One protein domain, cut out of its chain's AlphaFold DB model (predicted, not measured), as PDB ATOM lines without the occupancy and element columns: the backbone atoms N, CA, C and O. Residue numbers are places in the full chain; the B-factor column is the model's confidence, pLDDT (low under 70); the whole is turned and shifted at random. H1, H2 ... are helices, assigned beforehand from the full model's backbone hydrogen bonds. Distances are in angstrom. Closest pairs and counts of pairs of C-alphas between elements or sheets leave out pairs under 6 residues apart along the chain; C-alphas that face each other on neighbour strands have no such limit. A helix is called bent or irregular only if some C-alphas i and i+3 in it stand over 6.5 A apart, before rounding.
ATOM      1  N   PRO A  79     -21.040 -47.398  27.618       75.25
ATOM      2  CA  PRO A  79     -22.470 -47.722  27.719       75.25
ATOM      3  C   PRO A  79     -23.291 -46.726  28.550       75.25
ATOM      4  O   PRO A  79     -24.445 -46.450  28.239       75.25
ATOM      5  N   ARG A  80     -22.676 -46.128  29.580       75.56
ATOM      6  CA  ARG A  80     -23.302 -45.104  30.424       75.56
ATOM      7  C   ARG A  80     -23.685 -43.835  29.649       75.56
ATOM      8  O   ARG A  80     -24.795 -43.350  29.813       75.56
ATOM      9  N   ILE A  81     -22.807 -43.352  28.770       76.56
ATOM     10  CA  ILE A  81     -23.045 -42.140  27.967       76.56
ATOM     11  C   ILE A  81     -24.147 -42.400  26.933       76.56
ATOM     12  O   ILE A  81     -24.970 -41.531  26.667       76.56
ATOM     13  N   LEU A  82     -24.197 -43.613  26.372       76.19
ATOM     14  CA  LEU A  82     -25.279 -44.019  25.472       76.19
ATOM     15  C   LEU A  82     -26.634 -44.058  26.189       76.19
ATOM     16  O   LEU A  82     -27.639 -43.668  25.599       76.19
ATOM     17  N   ARG A  83     -26.664 -44.495  27.455       78.94
ATOM     18  CA  ARG A  83     -27.887 -44.500  28.266       78.94
ATOM     19  C   ARG A  83     -28.362 -43.082  28.586       78.94
ATOM     20  O   ARG A  83     -29.514 -42.778  28.310       78.94
ATOM     21  N   GLU A  84     -27.464 -42.210  29.048       77.06
ATOM     22  CA  GLU A  84     -27.766 -40.795  29.323       77.06
ATOM     23  C   GLU A  84     -28.248 -40.062  28.054       77.06
ATOM     24  O   GLU A  84     -29.225 -39.318  28.089       77.06
ATOM     25  N   ALA A  85     -27.632 -40.323  26.895       77.12
ATOM     26  CA  ALA A  85     -28.074 -39.751  25.621       77.12
ATOM     27  C   ALA A  85     -29.453 -40.268  25.174       77.12
ATOM     28  O   ALA A  85     -30.219 -39.523  24.564       77.12
ATOM     29  N   LYS A  86     -29.773 -41.538  25.459       81.19
ATOM     30  CA  LYS A  86     -31.087 -42.123  25.161       81.19
ATOM     31  C   LYS A  86     -32.173 -41.532  26.060       81.19
ATOM     32  O   LYS A  86     -33.228 -41.180  25.549       81.19
ATOM     33  N   GLU A  87     -31.900 -41.391  27.353       82.19
ATOM     34  CA  GLU A  87     -32.803 -40.737  28.312       82.19
ATOM     35  C   GLU A  87     -33.079 -39.286  27.888       82.19
ATOM     36  O   GLU A  87     -34.233 -38.921  27.680       82.19
ATOM     37  N   ALA A  88     -32.035 -38.506  27.581       81.06
ATOM     38  CA  ALA A  88     -32.191 -37.134  27.093       81.06
ATOM     39  C   ALA A  88     -32.976 -37.035  25.767       81.06
ATOM     40  O   ALA A  88     -33.681 -36.052  25.524       81.06
ATOM     41  N   PHE A  89     -32.860 -38.036  24.887       82.12
ATOM     42  CA  PHE A  89     -33.633 -38.085  23.645       82.12
ATOM     43  C   PHE A  89     -35.122 -38.351  23.899       82.12
ATOM     44  O   PHE A  89     -35.966 -37.683  23.298       82.12
ATOM     45  N   GLU A  90     -35.451 -39.291  24.787       83.62
ATOM     46  CA  GLU A  90     -36.842 -39.567  25.170       83.62
ATOM     47  C   GLU A  90     -37.470 -38.374  25.903       83.62
ATOM     48  O   GLU A  90     -38.595 -37.988  25.584       83.62
ATOM     49  N   ASP A  91     -36.721 -37.703  26.783       84.81
ATOM     50  CA  ASP A  91     -37.164 -36.465  27.435       84.81
ATOM     51  C   ASP A  91     -37.427 -35.355  26.410       84.81
ATOM     52  O   ASP A  91     -38.463 -34.686  26.441       84.81
ATOM     53  N   GLY A  92     -36.531 -35.194  25.430       83.69
ATOM     54  CA  GLY A  92     -36.720 -34.259  24.323       83.69
ATOM     55  C   GLY A  92     -37.970 -34.569  23.494       83.69
ATOM     56  O   GLY A  92     -38.697 -33.657  23.094       83.69
ATOM     57  N   LYS A  93     -38.270 -35.854  23.277       80.81
ATOM     58  CA  LYS A  93     -39.485 -36.304  22.585       80.81
ATOM     59  C   LYS A  93     -40.743 -36.013  23.404       80.81
ATOM     60  O   LYS A  93     -41.738 -35.553  22.841       80.81
ATOM     61  N   ALA A  94     -40.700 -36.226  24.718       82.50
ATOM     62  CA  ALA A  94     -41.795 -35.888  25.621       82.50
ATOM     63  C   ALA A  94     -42.064 -34.374  25.633       82.50
ATOM     64  O   ALA A  94     -43.211 -33.951  25.493       82.50
ATOM     65  N   LEU A  95     -41.016 -33.547  25.697       82.88
ATOM     66  CA  LEU A  95     -41.133 -32.089  25.614       82.88
ATOM     67  C   LEU A  95     -41.699 -31.627  24.269       82.88
ATOM     68  O   LEU A  95     -42.574 -30.764  24.240       82.88
ATOM     69  N   ALA A  96     -41.248 -32.218  23.160       78.00
ATOM     70  CA  ALA A  96     -41.790 -31.919  21.838       78.00
ATOM     71  C   ALA A  96     -43.289 -32.250  21.749       78.00
ATOM     72  O   ALA A  96     -44.051 -31.463  21.192       78.00
ATOM     73  N   LYS A  97     -43.722 -33.368  22.348       80.69
ATOM     74  CA  LYS A  97     -45.142 -33.729  22.441       80.69
ATOM     75  C   LYS A  97     -45.933 -32.694  23.244       80.69
ATOM     76  O   LYS A  97     -46.931 -32.192  22.749       80.69
ATOM     77  N   ILE A  98     -45.448 -32.308  24.425       83.75
ATOM     78  CA  ILE A  98     -46.103 -31.289  25.263       83.75
ATOM     79  C   ILE A  98     -46.226 -29.955  24.515       83.75
ATOM     80  O   ILE A  98     -47.256 -29.290  24.592       83.75
ATOM     81  N   LEU A  99     -45.179 -29.540  23.797       81.00
ATOM     82  CA  LEU A  99     -45.211 -28.316  22.997       81.00
ATOM     83  C   LEU A  99     -46.224 -28.411  21.855       81.00
ATOM     84  O   LEU A  99     -46.953 -27.452  21.619       81.00
ATOM     85  N   HIS A 100     -46.298 -29.556  21.179       80.25
ATOM     86  CA  HIS A 100     -47.287 -29.784  20.132       80.25
ATOM     87  C   HIS A 100     -48.720 -29.735  20.680       80.25
ATOM     88  O   HIS A 100     -49.552 -29.017  20.131       80.25
ATOM     89  N   ASP A 101     -48.979 -30.393  21.811       82.25
ATOM     90  CA  ASP A 101     -50.284 -30.361  22.479       82.25
ATOM     91  C   ASP A 101     -50.673 -28.919  22.864       82.25
ATOM     92  O   ASP A 101     -51.815 -28.503  22.668       82.25
ATOM     93  N   LYS A 102     -49.714 -28.107  23.335       83.50
ATOM     94  CA  LYS A 102     -49.942 -26.677  23.618       83.50
ATOM     95  C   LYS A 102     -50.307 -25.873  22.371       83.50
ATOM     96  O   LYS A 102     -51.155 -24.989  22.466       83.50
ATOM     97  N   VAL A 103     -49.684 -26.159  21.226       85.44
ATOM     98  CA  VAL A 103     -50.028 -25.510  19.950       85.44
ATOM     99  C   VAL A 103     -51.458 -25.863  19.549       85.44
ATOM    100  O   VAL A 103     -52.232 -24.953  19.271       85.44
ATOM    101  N   ILE A 104     -51.848 -27.140  19.626       84.31
ATOM    102  CA  ILE A 104     -53.220 -27.581  19.317       84.31
ATOM    103  C   ILE A 104     -54.242 -26.859  20.204       84.31
ATOM    104  O   ILE A 104     -55.255 -26.361  19.716       84.31
ATOM    105  N   VAL A 105     -53.977 -26.768  21.512       84.56
ATOM    106  CA  VAL A 105     -54.865 -26.063  22.449       84.56
ATOM    107  C   VAL A 105     -54.967 -24.574  22.104       84.56
ATOM    108  O   VAL A 105     -56.063 -24.017  22.130       84.56
ATOM    109  N   ALA A 106     -53.853 -23.928  21.752       84.38
ATOM    110  CA  ALA A 106     -53.851 -22.527  21.347       84.38
ATOM    111  C   ALA A 106     -54.635 -22.302  20.041       84.38
ATOM    112  O   ALA A 106     -55.442 -21.377  19.969       84.38
ATOM    113  N   GLU A 107     -54.468 -23.165  19.037       86.25
ATOM    114  CA  GLU A 107     -55.225 -23.109  17.778       86.25
ATOM    115  C   GLU A 107     -56.730 -23.304  18.002       86.25
ATOM    116  O   GLU A 107     -57.553 -22.579  17.432       86.25
ATOM    117  N   ALA A 108     -57.105 -24.244  18.875       85.94
ATOM    118  CA  ALA A 108     -58.495 -24.456  19.267       85.94
ATOM    119  C   ALA A 108     -59.072 -23.227  19.985       85.94
ATOM    120  O   ALA A 108     -60.207 -22.831  19.718       85.94
ATOM    121  N   HIS A 109     -58.286 -22.588  20.855       89.62
ATOM    122  CA  HIS A 109     -58.697 -21.366  21.539       89.62
ATOM    123  C   HIS A 109     -58.917 -20.206  20.560       89.62
ATOM    124  O   HIS A 109     -59.961 -19.564  20.610       89.62
ATOM    125  N   VAL A 110     -57.994 -19.992  19.615       86.56
ATOM    126  CA  VAL A 110     -58.144 -18.988  18.547       86.56
ATOM    127  C   VAL A 110     -59.396 -19.261  17.715       86.56
ATOM    128  O   VAL A 110     -60.175 -18.350  17.453       86.56
ATOM    129  N   THR A 111     -59.632 -20.520  17.341       86.94
ATOM    130  CA  THR A 111     -60.825 -20.915  16.580       86.94
ATOM    131  C   THR A 111     -62.107 -20.603  17.351       86.94
ATOM    132  O   THR A 111     -63.052 -20.065  16.779       86.94
ATOM    133  N   ARG A 112     -62.134 -20.881  18.658       89.94
ATOM    134  CA  ARG A 112     -63.272 -20.547  19.517       89.94
ATOM    135  C   ARG A 112     -63.516 -19.038  19.583       89.94
ATOM    136  O   ARG A 112     -64.646 -18.623  19.383       89.94
ATOM    137  N   VAL A 113     -62.479 -18.229  19.803       89.56
ATOM    138  CA  VAL A 113     -62.607 -16.757  19.822       89.56
ATOM    139  C   VAL A 113     -63.157 -16.239  18.492       89.56
ATOM    140  O   VAL A 113     -64.042 -15.389  18.481       89.56
ATOM    141  N   ILE A 114     -62.700 -16.794  17.363       87.25
ATOM    142  CA  ILE A 114     -63.236 -16.441  16.040       87.25
ATOM    143  C   ILE A 114     -64.741 -16.736  15.957       87.25
ATOM    144  O   ILE A 114     -65.492 -15.902  15.457       87.25
ATOM    145  N   HIS A 115     -65.186 -17.892  16.451       88.44
ATOM    146  CA  HIS A 115     -66.606 -18.249  16.448       88.44
ATOM    147  C   HIS A 115     -67.451 -17.411  17.416       88.44
ATOM    148  O   HIS A 115     -68.587 -17.090  17.072       88.44
ATOM    149  N   ASP A 116     -66.910 -17.064  18.586       91.06
ATOM    150  CA  ASP A 116     -67.627 -16.346  19.645       91.06
ATOM    151  C   ASP A 116     -67.743 -14.832  19.345       91.06
ATOM    152  O   ASP A 116     -68.766 -14.223  19.655       91.06
ATOM    153  N   GLU A 117     -66.722 -14.212  18.736       89.69
ATOM    154  CA  GLU A 117     -66.637 -12.745  18.585       89.69
ATOM    155  C   GLU A 117     -66.939 -12.219  17.171       89.69
ATOM    156  O   GLU A 117     -67.249 -11.035  17.008       89.69
ATOM    157  N   PHE A 118     -66.855 -13.059  16.132       88.38
ATOM    158  CA  PHE A 118     -67.015 -12.624  14.740       88.38
ATOM    159  C   PHE A 118     -68.270 -13.218  14.086       88.38
ATOM    160  O   PHE A 118     -68.679 -14.331  14.416       88.38
ATOM    161  N   PRO A 119     -68.892 -12.516  13.118       88.88
ATOM    162  CA  PRO A 119     -70.012 -13.060  12.355       88.88
ATOM    163  C   PRO A 119     -69.562 -14.194  11.410       88.88
ATOM    164  O   PRO A 119     -68.420 -14.161  10.937       88.88
ATOM    165  N   PRO A 120     -70.451 -15.150  11.057       89.44
ATOM    166  CA  PRO A 120     -70.109 -16.342  10.267       89.44
ATOM    167  C   PRO A 120     -69.413 -16.053   8.935       89.44
ATOM    168  O   PRO A 120     -68.494 -16.765   8.540       89.44
ATOM    169  N   GLU A 121     -69.800 -14.963   8.272       91.50
ATOM    170  CA  GLU A 121     -69.238 -14.513   6.991       91.50
ATOM    171  C   GLU A 121     -67.733 -14.210   7.067       91.50
ATOM    172  O   GLU A 121     -67.036 -14.288   6.058       91.50
ATOM    173  N   LYS A 122     -67.219 -13.883   8.261       87.12
ATOM    174  CA  LYS A 122     -65.809 -13.535   8.496       87.12
ATOM    175  C   LYS A 122     -64.991 -14.675   9.102       87.12
ATOM    176  O   LYS A 122     -63.785 -14.518   9.280       87.12
ATOM    177  N   HIS A 123     -65.602 -15.815   9.437       88.31
ATOM    178  CA  HIS A 123     -64.900 -16.911  10.119       88.31
ATOM    179  C   HIS A 123     -63.753 -17.470   9.277       88.31
ATOM    180  O   HIS A 123     -62.653 -17.657   9.794       88.31
ATOM    181  N   GLU A 124     -63.977 -17.706   7.983       84.94
ATOM    182  CA  GLU A 124     -62.935 -18.224   7.088       84.94
ATOM    183  C   GLU A 124     -61.791 -17.220   6.896       84.94
ATOM    184  O   GLU A 124     -60.630 -17.598   7.046       84.94
ATOM    185  N   GLU A 125     -62.103 -15.937   6.684       87.88
ATOM    186  CA  GLU A 125     -61.101 -14.867   6.554       87.88
ATOM    187  C   GLU A 125     -60.217 -14.763   7.810       87.88
ATOM    188  O   GLU A 125     -58.986 -14.728   7.725       87.88
ATOM    189  N   MET A 126     -60.834 -14.765   8.997       85.19
ATOM    190  CA  MET A 126     -60.109 -14.658  10.266       85.19
ATOM    191  C   MET A 126     -59.278 -15.910  10.557       85.19
ATOM    192  O   MET A 126     -58.163 -15.797  11.074       85.19
ATOM    193  N   ARG A 127     -59.759 -17.101  10.176       84.00
ATOM    194  CA  ARG A 127     -58.980 -18.341  10.279       84.00
ATOM    195  C   ARG A 127     -57.772 -18.319   9.352       84.00
ATOM    196  O   ARG A 127     -56.677 -18.607   9.817       84.00
ATOM    197  N   GLU A 128     -57.928 -17.942   8.084       85.81
ATOM    198  CA  GLU A 128     -56.804 -17.888   7.135       85.81
ATOM    199  C   GLU A 128     -55.731 -16.863   7.524       85.81
ATOM    200  O   GLU A 128     -54.549 -17.061   7.233       85.81
ATOM    201  N   LYS A 129     -56.131 -15.770   8.179       87.44
ATOM    202  CA  LYS A 129     -55.222 -14.707   8.617       87.44
ATOM    203  C   LYS A 129     -54.413 -15.075   9.864       87.44
ATOM    204  O   LYS A 129     -53.268 -14.640   9.984       87.44
ATOM    205  N   HIS A 130     -55.011 -15.816  10.797       82.81
ATOM    206  CA  HIS A 130     -54.450 -16.029  12.137       82.81
ATOM    207  C   HIS A 130     -54.024 -17.468  12.435       82.81
ATOM    208  O   HIS A 130     -53.187 -17.671  13.314       82.81
ATOM    209  N   LEU A 131     -54.551 -18.457  11.713       81.25
ATOM    210  CA  LEU A 131     -54.112 -19.844  11.808       81.25
ATOM    211  C   LEU A 131     -53.204 -20.173  10.617       81.25
ATOM    212  O   LEU A 131     -53.453 -19.718   9.497       81.25
ATOM    213  N   PRO A 132     -52.141 -20.969  10.821       74.50
ATOM    214  CA  PRO A 132     -51.331 -21.440   9.709       74.50
ATOM    215  C   PRO A 132     -52.212 -22.222   8.724       74.50
ATOM    216  O   PRO A 132     -53.081 -22.999   9.124       74.50
ATOM    217  N   LYS A 133     -51.976 -22.043   7.414       68.50
ATOM    218  CA  LYS A 133     -52.568 -22.927   6.398       68.50
ATOM    219  C   LYS A 133     -52.218 -24.349   6.798       68.50
ATOM    220  O   LYS A 133     -51.040 -24.593   7.029       68.50
ATOM    221  N   ILE A 134     -53.220 -25.229   6.876       58.59
ATOM    222  CA  ILE A 134     -53.068 -26.646   7.232       58.59
ATOM    223  C   ILE A 134     -51.945 -27.225   6.364       58.59
ATOM    224  O   ILE A 134     -52.160 -27.622   5.216       58.59
ATOM    225  N   GLU A 135     -50.717 -27.213   6.878       55.38
ATOM    226  CA  GLU A 135     -49.624 -27.923   6.253       55.38
ATOM    227  C   GLU A 135     -50.009 -29.384   6.396       55.38
ATOM    228  O   GLU A 135     -50.374 -29.835   7.482       55.38
ATOM    229  N   LYS A 136     -50.011 -30.109   5.272       50.22
ATOM    230  CA  LYS A 136     -50.192 -31.559   5.264       50.22
ATOM    231  C   LYS A 136     -49.139 -32.155   6.177       50.22
ATOM    232  O   LYS A 136     -48.015 -32.347   5.732       50.22
ATOM    233  N   ASP A 137     -49.545 -32.376   7.417       49.69
ATOM    234  CA  ASP A 137     -48.951 -33.171   8.472       49.69
ATOM    235  C   ASP A 137     -47.585 -33.746   8.069       49.69
ATOM    236  O   ASP A 137     -47.444 -34.914   7.697       49.69
TER     237      ASP A 137
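What this domain is: This is residues 79 to 137 of the 143 residues of an uncharacterized protein of Gammaproteobacteria bacterium (UniProt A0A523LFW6). One long helix, H1, makes the length of the model, and the short helix H2 folds back beside its last part as a lopsided hairpin; residues 79 to 105 of H1 stick out as a free arm. The printed part has 59 residues with two named helices, H1 then H2, and no named strand: all helix. It is extended, with a radius of gyration of the C-alphas of 18.4 A and spans of 61 by 21 by 12 A.

Where its parts are: Find C-alpha 79 at (-22.470, -47.722, 27.719); from there H1, residues 79 to 117, runs 57.1 A to C-alpha 117 at (-66.637, -12.745, 18.585). After a tight link of 2 residues, H2, residues 120 to 130, ends at C-alpha 130, (-54.450, -16.029, 12.137).

How they stand to each other: H1 and H2 form a helical hairpin and touch, H1 with residues 110 to 115 alone; the closest C-alphas, of Ile 114 and His 123, are 6.2 A apart. They run opposite ways at a shallow tilt of 31 degrees. H2 is irregular: C-alphas 121 and 124 are 7.3 A apart. In H1 every O i to N i+4 pair is within hydrogen-bond range, in H2 5 of 7.

The domain as a whole: Look to Pro 79 and Glu 121 for the two C-alphas farthest apart, 61.0 A. The printed part has no cut. Residues 133 to 137 have pLDDT under 70.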